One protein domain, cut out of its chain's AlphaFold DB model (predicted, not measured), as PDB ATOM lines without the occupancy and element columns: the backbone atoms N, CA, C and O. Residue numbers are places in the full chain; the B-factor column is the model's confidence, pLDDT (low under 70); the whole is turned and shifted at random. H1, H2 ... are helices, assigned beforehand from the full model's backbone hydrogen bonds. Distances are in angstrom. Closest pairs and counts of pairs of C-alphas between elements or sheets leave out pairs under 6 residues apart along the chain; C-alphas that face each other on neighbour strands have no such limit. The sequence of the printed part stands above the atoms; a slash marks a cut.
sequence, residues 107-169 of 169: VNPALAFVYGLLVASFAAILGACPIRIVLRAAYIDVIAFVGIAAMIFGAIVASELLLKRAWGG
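Overview. This is residues 107 to 169 of the 169 residues of the protein "Cytochrome C" of Nitrososphaerales archaeon (UniProt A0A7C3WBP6). This is an open U of helices: the longest, H3, makes one arm, H1 makes the other and runs back the opposite way, and the short H2 joins them at one end, packed on H3 near its beginning. The gap between the arms is left open, and much of each arm stands free. The printed part has 63 residues with three named helices in the order H1, H2, H3 and no named strand; its class is all helix. The whole is loose, with a radius of gyration of the C-alphas of 14.3 A, and elongated, spanning 44 by 23 by 14 A.

Along the chain. Find C-alpha 142 at (-16.696, 4.851, 14.262); from there H3, residues 142 to 167, runs 37.7 A to C-alpha 167 at (16.685, -12.301, 17.689). Before it look for H2, residues 130 to 138, 12.6 A long. H1, residues 109 to 125, begins at C-alpha 109 at (3.184, -24.278, 3.637) and is 24.5 A long.

Arrangement. Look first at residues 144 to 148 of H3, which alone touch H2. The closest C-alphas of the two helices are those of Ala 137 and Ala 144, 5.0 A apart. H2 and H3 form a helical hairpin, running opposite ways at a steep tilt of 38 degrees. H1 is apart from H2 and from H3. In H1, H2 and H3 every O i to N i+4 pair is within hydrogen-bond range.

Size, cuts and confidence. The C-alphas farthest apart are those of Tyr 139 and Gly 169, at 44.9 A. Residues 107 to 118 and 152 to 169 stand free; the body without them spans 25 by 14 by 11 A. The links H1 to H2 and H2 to H3 are tight, and the printed part has no cut. The model's mean pLDDT over the printed part is 80.8; residues 126 to 128, 139 and 168 to 169 are under 70.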
ATOM      1  N   VAL A 107       8.559 -21.225   4.028       75.12
ATOM      2  CA  VAL A 107       9.333 -22.107   4.921       75.12
ATOM      3  C   VAL A 107       8.472 -23.259   5.454       75.12
ATOM      4  O   VAL A 107       8.955 -24.372   5.616       75.12
ATOM      5  N   ASN A 108       7.177 -23.007   5.683       85.44
ATOM      6  CA  ASN A 108       6.200 -24.026   6.055       85.44
ATOM      7  C   ASN A 108       4.837 -23.733   5.385       85.44
ATOM      8  O   ASN A 108       4.161 -22.772   5.773       85.44
ATOM      9  N   PRO A 109       4.419 -24.523   4.379       85.81
ATOM     10  CA  PRO A 109       3.184 -24.278   3.637       85.81
ATOM     11  C   PRO A 109       1.924 -24.533   4.473       85.81
ATOM     12  O   PRO A 109       0.932 -23.828   4.297       85.81
ATOM     13  N   ALA A 110       1.964 -25.484   5.414       87.81
ATOM     14  CA  ALA A 110       0.823 -25.793   6.272       87.81
ATOM     15  C   ALA A 110       0.500 -24.613   7.200       87.81
ATOM     16  O   ALA A 110      -0.650 -24.188   7.291       87.81
ATOM     17  N   LEU A 111       1.525 -24.015   7.814       85.44
ATOM     18  CA  LEU A 111       1.346 -22.818   8.640       85.44
ATOM     19  C   LEU A 111       0.839 -21.629   7.817       85.44
ATOM     20  O   LEU A 111      -0.065 -20.927   8.258       85.44
ATOM     21  N   ALA A 112       1.366 -21.425   6.605       85.00
ATOM     22  CA  ALA A 112       0.902 -20.355   5.721       85.00
ATOM     23  C   ALA A 112      -0.589 -20.497   5.366       85.00
ATOM     24  O   ALA A 112      -1.315 -19.503   5.364       85.00
ATOM     25  N   PHE A 113      -1.056 -21.724   5.123       87.25
ATOM     26  CA  PHE A 113      -2.467 -22.002   4.866       87.25
ATOM     27  C   PHE A 113      -3.346 -21.695   6.084       87.25
ATOM     28  O   PHE A 113      -4.350 -20.996   5.956       87.25
ATOM     29  N   VAL A 114      -2.939 -22.148   7.273       89.69
ATOM     30  CA  VAL A 114      -3.673 -21.897   8.525       89.69
ATOM     31  C   VAL A 114      -3.742 -20.401   8.838       89.69
ATOM     32  O   VAL A 114      -4.817 -19.895   9.158       89.69
ATOM     33  N   TYR A 115      -2.639 -19.663   8.683       85.62
ATOM     34  CA  TYR A 115      -2.643 -18.206   8.844       85.62
ATOM     35  C   TYR A 115      -3.546 -17.515   7.817       85.62
ATOM     36  O   TYR A 115      -4.274 -16.591   8.175       85.62
ATOM     37  N   GLY A 116      -3.550 -17.975   6.562       83.12
ATOM     38  CA  GLY A 116      -4.461 -17.473   5.532       83.12
ATOM     39  C   GLY A 116      -5.932 -17.687   5.894       83.12
ATOM     40  O   GLY A 116      -6.733 -16.761   5.762       83.12
ATOM     41  N   LEU A 117      -6.277 -18.869   6.413       84.44
ATOM     42  CA  LEU A 117      -7.627 -19.191   6.875       84.44
ATOM     43  C   LEU A 117      -8.045 -18.300   8.052       84.44
ATOM     44  O   LEU A 117      -9.111 -17.696   8.005       84.44
ATOM     45  N   LEU A 118      -7.181 -18.154   9.062       84.81
ATOM     46  CA  LEU A 118      -7.414 -17.270  10.209       84.81
ATOM     47  C   LEU A 118      -7.678 -15.831   9.758       84.81
ATOM     48  O   LEU A 118      -8.677 -15.232  10.155       84.81
ATOM     49  N   VAL A 119      -6.822 -15.281   8.892       82.94
ATOM     50  CA  VAL A 119      -6.983 -13.915   8.369       82.94
ATOM     51  C   VAL A 119      -8.293 -13.772   7.594       82.94
ATOM     52  O   VAL A 119      -8.990 -12.775   7.776       82.94
ATOM     53  N   ALA A 120      -8.666 -14.758   6.775       79.69
ATOM     54  CA  ALA A 120      -9.934 -14.743   6.051       79.69
ATOM     55  C   ALA A 120     -11.144 -14.770   7.002       79.69
ATOM     56  O   ALA A 120     -12.088 -14.006   6.805       79.69
ATOM     57  N   SER A 121     -11.102 -15.586   8.058       82.19
ATOM     58  CA  SER A 121     -12.154 -15.651   9.078       82.19
ATOM     59  C   SER A 121     -12.290 -14.336   9.851       82.19
ATOM     60  O   SER A 121     -13.395 -13.810   9.968       82.19
ATOM     61  N   PHE A 122     -11.188 -13.742  10.316       79.50
ATOM     62  CA  PHE A 122     -11.230 -12.453  11.022       79.50
ATOM     63  C   PHE A 122     -11.651 -11.293  10.113       79.50
ATOM     64  O   PHE A 122     -12.420 -10.427  10.531       79.50
ATOM     65  N   ALA A 123     -11.221 -11.292   8.849       75.06
ATOM     66  CA  ALA A 123     -11.678 -10.315   7.865       75.06
ATOM     67  C   ALA A 123     -13.171 -10.485   7.531       75.06
ATOM     68  O   ALA A 123     -13.858  -9.504   7.229       75.06
ATOM     69  N   ALA A 124     -13.703 -11.710   7.612       73.50
ATOM     70  CA  ALA A 124     -15.132 -11.965   7.477       73.50
ATOM     71  C   ALA A 124     -15.921 -11.400   8.663       73.50
ATOM     72  O   ALA A 124     -16.913 -10.716   8.424       73.50
ATOM     73  N   ILE A 125     -15.437 -11.591   9.897       72.88
ATOM     74  CA  ILE A 125     -16.046 -11.041  11.124       72.88
ATOM     75  C   ILE A 125     -16.070  -9.508  11.091       72.88
ATOM     76  O   ILE A 125     -17.097  -8.896  11.366       72.88
ATOM     77  N   LEU A 126     -14.960  -8.874  10.702       69.25
ATOM     78  CA  LEU A 126     -14.887  -7.416  10.543       69.25
ATOM     79  C   LEU A 126     -15.677  -6.908   9.324       69.25
ATOM     80  O   LEU A 126     -15.844  -5.701   9.145       69.25
ATOM     81  N   GLY A 127     -16.095  -7.803   8.426       68.12
ATOM     82  CA  GLY A 127     -16.715  -7.465   7.146       68.12
ATOM     83  C   GLY A 127     -15.775  -6.751   6.164       68.12
ATOM     84  O   GLY A 127     -16.142  -6.548   5.005       68.12
ATOM     85  N   ALA A 128     -14.551  -6.394   6.554       67.88
ATOM     86  CA  ALA A 128     -13.687  -5.487   5.808       67.88
ATOM     87  C   ALA A 128     -12.240  -5.979   5.684       67.88
ATOM     88  O   ALA A 128     -11.701  -6.663   6.545       67.88
ATOM     89  N   CYS A 129     -11.608  -5.583   4.581       78.00
ATOM     90  CA  CYS A 129     -10.177  -5.729   4.336       78.00
ATOM     91  C   CYS A 129      -9.445  -4.412   4.653       78.00
ATOM     92  O   CYS A 129     -10.124  -3.390   4.784       78.00
ATOM     93  N   PRO A 130      -8.100  -4.378   4.729       76.06
ATOM     94  CA  PRO A 130      -7.369  -3.172   5.136       76.06
ATOM     95  C   PRO A 130      -7.713  -1.945   4.281       76.06
ATOM     96  O   PRO A 130      -7.837  -0.844   4.792       76.06
ATOM     97  N   ILE A 131      -7.965  -2.129   2.985       75.38
ATOM     98  CA  ILE A 131      -8.373  -1.021   2.114       75.38
ATOM     99  C   ILE A 131      -9.836  -0.621   2.358       75.38
ATOM    100  O   ILE A 131     -10.127   0.562   2.507       75.38
ATOM    101  N   ARG A 132     -10.760  -1.586   2.491       75.62
ATOM    102  CA  ARG A 132     -12.186  -1.309   2.762       75.62
ATOM    103  C   ARG A 132     -12.386  -0.618   4.112       75.62
ATOM    104  O   ARG A 132     -13.262   0.233   4.223       75.62
ATOM    105  N   ILE A 133     -11.596  -0.963   5.128       78.44
ATOM    106  CA  ILE A 133     -11.727  -0.355   6.455       78.44
ATOM    107  C   ILE A 133     -11.194   1.081   6.476       78.44
ATOM    108  O   ILE A 133     -11.842   1.949   7.048       78.44
ATOM    109  N   VAL A 134     -10.098   1.362   5.763       78.94
ATOM    110  CA  VAL A 134      -9.591   2.732   5.571       78.94
ATOM    111  C   VAL A 134     -10.606   3.587   4.818       78.94
ATOM    112  O   VAL A 134     -10.862   4.724   5.204       78.94
ATOM    113  N   LEU A 135     -11.245   3.027   3.791       74.62
ATOM    114  CA  LEU A 135     -12.315   3.711   3.069       74.62
ATOM    115  C   LEU A 135     -13.515   3.989   3.981       74.62
ATOM    116  O   LEU A 135     -13.969   5.123   4.017       74.62
ATOM    117  N   ARG A 136     -13.979   3.022   4.789       74.44
ATOM    118  CA  ARG A 136     -15.044   3.265   5.788       74.44
ATOM    119  C   ARG A 136     -14.664   4.360   6.790       74.44
ATOM    120  O   ARG A 136     -15.510   5.183   7.127       74.44
ATOM    121  N   ALA A 137     -13.404   4.416   7.216       75.81
ATOM    122  CA  ALA A 137     -12.924   5.471   8.105       75.81
ATOM    123  C   ALA A 137     -12.918   6.857   7.438       75.81
ATOM    124  O   ALA A 137     -13.192   7.847   8.110       75.81
ATOM    125  N   ALA A 138     -12.698   6.946   6.120       75.38
ATOM    126  CA  ALA A 138     -12.834   8.205   5.377       75.38
ATOM    127  C   ALA A 138     -14.270   8.763   5.403       75.38
ATOM    128  O   ALA A 138     -14.462   9.970   5.293       75.38
ATOM    129  N   TYR A 139     -15.271   7.902   5.612       69.56
ATOM    130  CA  TYR A 139     -16.672   8.291   5.815       69.56
ATOM    131  C   TYR A 139     -17.034   8.518   7.286       69.56
ATOM    132  O   TYR A 139     -18.212   8.624   7.618       69.56
ATOM    133  N   ILE A 140     -16.031   8.597   8.165       76.25
ATOM    134  CA  ILE A 140     -16.195   8.874   9.595       76.25
ATOM    135  C   ILE A 140     -17.018   7.770  10.303       76.25
ATOM    136  O   ILE A 140     -17.743   8.011  11.266       76.25
ATOM    137  N   ASP A 141     -16.896   6.521   9.843       77.50
ATOM    138  CA  ASP A 141     -17.490   5.362  10.515       77.50
ATOM    139  C   ASP A 141     -16.682   5.006  11.779       77.50
ATOM    140  O   ASP A 141     -15.517   4.605  11.705       77.50
ATOM    141  N   VAL A 142     -17.313   5.120  12.950       80.06
ATOM    142  CA  VAL A 142     -16.696   4.851  14.262       80.06
ATOM    143  C   VAL A 142     -16.152   3.421  14.353       80.06
ATOM    144  O   VAL A 142     -15.065   3.198  14.888       80.06
ATOM    145  N   ILE A 143     -16.862   2.448  13.776       80.31
ATOM    146  CA  ILE A 143     -16.464   1.033  13.796       80.31
ATOM    147  C   ILE A 143     -15.192   0.832  12.966       80.31
ATOM    148  O   ILE A 143     -14.331   0.021  13.311       80.31
ATOM    149  N   ALA A 144     -15.035   1.609  11.892       79.00
ATOM    150  CA  ALA A 144     -13.851   1.552  11.051       79.00
ATOM    151  C   ALA A 144     -12.609   2.096  11.765       79.00
ATOM    152  O   ALA A 144     -11.541   1.498  11.644       79.00
ATOM    153  N   PHE A 145     -12.739   3.160  12.562       84.38
ATOM    154  CA  PHE A 145     -11.626   3.660  13.376       84.38
ATOM    155  C   PHE A 145     -11.160   2.634  14.410       84.38
ATOM    156  O   PHE A 145      -9.958   2.387  14.524       84.38
ATOM    157  N   VAL A 146     -12.098   1.986  15.109       87.00
ATOM    158  CA  VAL A 146     -11.773   0.920  16.072       87.00
ATOM    159  C   VAL A 146     -11.081  -0.247  15.370       87.00
ATOM    160  O   VAL A 146     -10.065  -0.746  15.853       87.00
ATOM    161  N   GLY A 147     -11.576  -0.659  14.201       84.94
ATOM    162  CA  GLY A 147     -10.962  -1.746  13.444       84.94
ATOM    163  C   GLY A 147      -9.576  -1.403  12.883       84.94
ATOM    164  O   GLY A 147      -8.698  -2.264  12.893       84.94
ATOM    165  N   ILE A 148      -9.332  -0.157  12.458       86.88
ATOM    166  CA  ILE A 148      -7.988   0.306  12.068       86.88
ATOM    167  C   ILE A 148      -7.048   0.278  13.270       86.88
ATOM    168  O   ILE A 148      -5.944  -0.254  13.157       86.88
ATOM    169  N   ALA A 149      -7.481   0.793  14.423       89.31
ATOM    170  CA  ALA A 149      -6.680   0.760  15.642       89.31
ATOM    171  C   ALA A 149      -6.328  -0.685  16.025       89.31
ATOM    172  O   ALA A 149      -5.156  -1.001  16.221       89.31
ATOM    173  N   ALA A 150      -7.312  -1.588  16.029       88.12
ATOM    174  CA  ALA A 150      -7.102  -3.007  16.304       88.12
ATOM    175  C   ALA A 150      -6.130  -3.667  15.307       88.12
ATOM    176  O   ALA A 150      -5.261  -4.432  15.725       88.12
ATOM    177  N   MET A 151      -6.219  -3.345  14.009       86.88
ATOM    178  CA  MET A 151      -5.263  -3.831  13.005       86.88
ATOM    179  C   MET A 151      -3.841  -3.326  13.269       86.88
ATOM    180  O   MET A 151      -2.897  -4.109  13.170       86.88
ATOM    181  N   ILE A 152      -3.676  -2.046  13.620       90.06
ATOM    182  CA  ILE A 152      -2.365  -1.456  13.922       90.06
ATOM    183  C   ILE A 152      -1.761  -2.118  15.164       90.06
ATOM    184  O   ILE A 152      -0.630  -2.597  15.106       90.06
ATOM    185  N   PHE A 153      -2.518  -2.216  16.260       92.44
ATOM    186  CA  PHE A 153      -2.056  -2.878  17.483       92.44
ATOM    187  C   PHE A 153      -1.718  -4.350  17.242       92.44
ATOM    188  O   PHE A 153      -0.655  -4.809  17.655       92.44
ATOM    189  N   GLY A 154      -2.579  -5.080  16.529       88.25
ATOM    190  CA  GLY A 154      -2.333  -6.476  16.174       88.25
ATOM    191  C   GLY A 154      -1.058  -6.652  15.346       88.25
ATOM    192  O   GLY A 154      -0.264  -7.546  15.635       88.25
ATOM    193  N   ALA A 155      -0.820  -5.774  14.366       87.81
ATOM    194  CA  ALA A 155       0.391  -5.798  13.550       87.81
ATOM    195  C   ALA A 155       1.653  -5.523  14.377       87.81
ATOM    196  O   ALA A 155       2.628  -6.256  14.227       87.81
ATOM    197  N   ILE A 156       1.618  -4.531  15.275       92.25
ATOM    198  CA  ILE A 156       2.746  -4.189  16.156       92.25
ATOM    199  C   ILE A 156       3.076  -5.362  17.083       92.25
ATOM    200  O   ILE A 156       4.222  -5.807  17.139       92.25
ATOM    201  N   VAL A 157       2.076  -5.909  17.779       92.25
ATOM    202  CA  VAL A 157       2.279  -7.034  18.708       92.25
ATOM    203  C   VAL A 157       2.811  -8.260  17.966       92.25
ATOM    204  O   VAL A 157       3.744  -8.912  18.438       92.25
ATOM    205  N   ALA A 158       2.267  -8.559  16.783       87.19
ATOM    206  CA  ALA A 158       2.740  -9.666  15.960       87.19
ATOM    207  C   ALA A 158       4.183  -9.454  15.478       87.19
ATOM    208  O   ALA A 158       4.980 -10.394  15.540       87.19
ATOM    209  N   SER A 159       4.544  -8.243  15.034       87.75
ATOM    210  CA  SER A 159       5.911  -7.944  14.600       87.75
ATOM    211  C   SER A 159       6.906  -8.028  15.750       87.75
ATOM    212  O   SER A 159       7.952  -8.644  15.588       87.75
ATOM    213  N   GLU A 160       6.565  -7.497  16.923       89.31
ATOM    214  CA  GLU A 160       7.411  -7.571  18.118       89.31
ATOM    215  C   GLU A 160       7.625  -9.021  18.564       89.31
ATOM    216  O   GLU A 160       8.749  -9.436  18.839       89.31
ATOM    217  N   LEU A 161       6.568  -9.838  18.578       88.62
ATOM    218  CA  LEU A 161       6.674 -11.250  18.944       88.62
ATOM    219  C   LEU A 161       7.537 -12.040  17.947       88.62
ATOM    220  O   LEU A 161       8.330 -12.891  18.355       88.62
ATOM    221  N   LEU A 162       7.391 -11.768  16.648       85.62
ATOM    222  CA  LEU A 162       8.200 -12.398  15.605       85.62
ATOM    223  C   LEU A 162       9.665 -11.964  15.684       85.62
ATOM    224  O   LEU A 162      10.545 -12.818  15.606       85.62
ATOM    225  N   LEU A 163       9.933 -10.673  15.886       86.69
ATOM    226  CA  LEU A 163      11.289 -10.147  16.037       86.69
ATOM    227  C   LEU A 163      11.968 -10.708  17.288       86.69
ATOM    228  O   LEU A 163      13.115 -11.135  17.208       86.69
ATOM    229  N   LYS A 164      11.251 -10.817  18.414       86.69
ATOM    230  CA  LYS A 164      11.774 -11.464  19.629       86.69
ATOM    231  C   LYS A 164      12.132 -12.932  19.409       86.69
ATOM    232  O   LYS A 164      13.144 -13.381  19.927       86.69
ATOM    233  N   ARG A 165      11.345 -13.673  18.625       80.75
ATOM    234  CA  ARG A 165      11.674 -15.063  18.253       80.75
ATOM    235  C   ARG A 165      12.847 -15.161  17.281       80.75
ATOM    236  O   ARG A 165      13.546 -16.162  17.301       80.75
ATOM    237  N   ALA A 166      13.037 -14.158  16.425       77.69
ATOM    238  CA  ALA A 166      14.118 -14.139  15.444       77.69
ATOM    239  C   ALA A 166      15.468 -13.702  16.039       77.69
ATOM    240  O   ALA A 166      16.497 -14.188  15.588       77.69
ATOM    241  N   TRP A 167      15.469 -12.792  17.021       71.19
ATOM    242  CA  TRP A 167      16.685 -12.301  17.689       71.19
ATOM    243  C   TRP A 167      17.005 -12.987  19.021       71.19
ATOM    244  O   TRP A 167      18.136 -12.895  19.481       71.19
ATOM    245  N   GLY A 168      16.026 -13.624  19.665       56.06
ATOM    246  CA  GLY A 168      16.201 -14.328  20.938       56.06
ATOM    247  C   GLY A 168      16.516 -15.821  20.798       56.06
ATOM    248  O   GLY A 168      16.288 -16.556  21.758       56.06
ATOM    249  N   GLY A 169      16.952 -16.266  19.615       46.94
ATOM    250  CA  GLY A 169      17.371 -17.638  19.312       46.94
ATOM    251  C   GLY A 169      18.847 -17.705  18.963       46.94
ATOM    252  O   GLY A 169      19.324 -16.762  18.294       46.94
TER     253      GLY A 169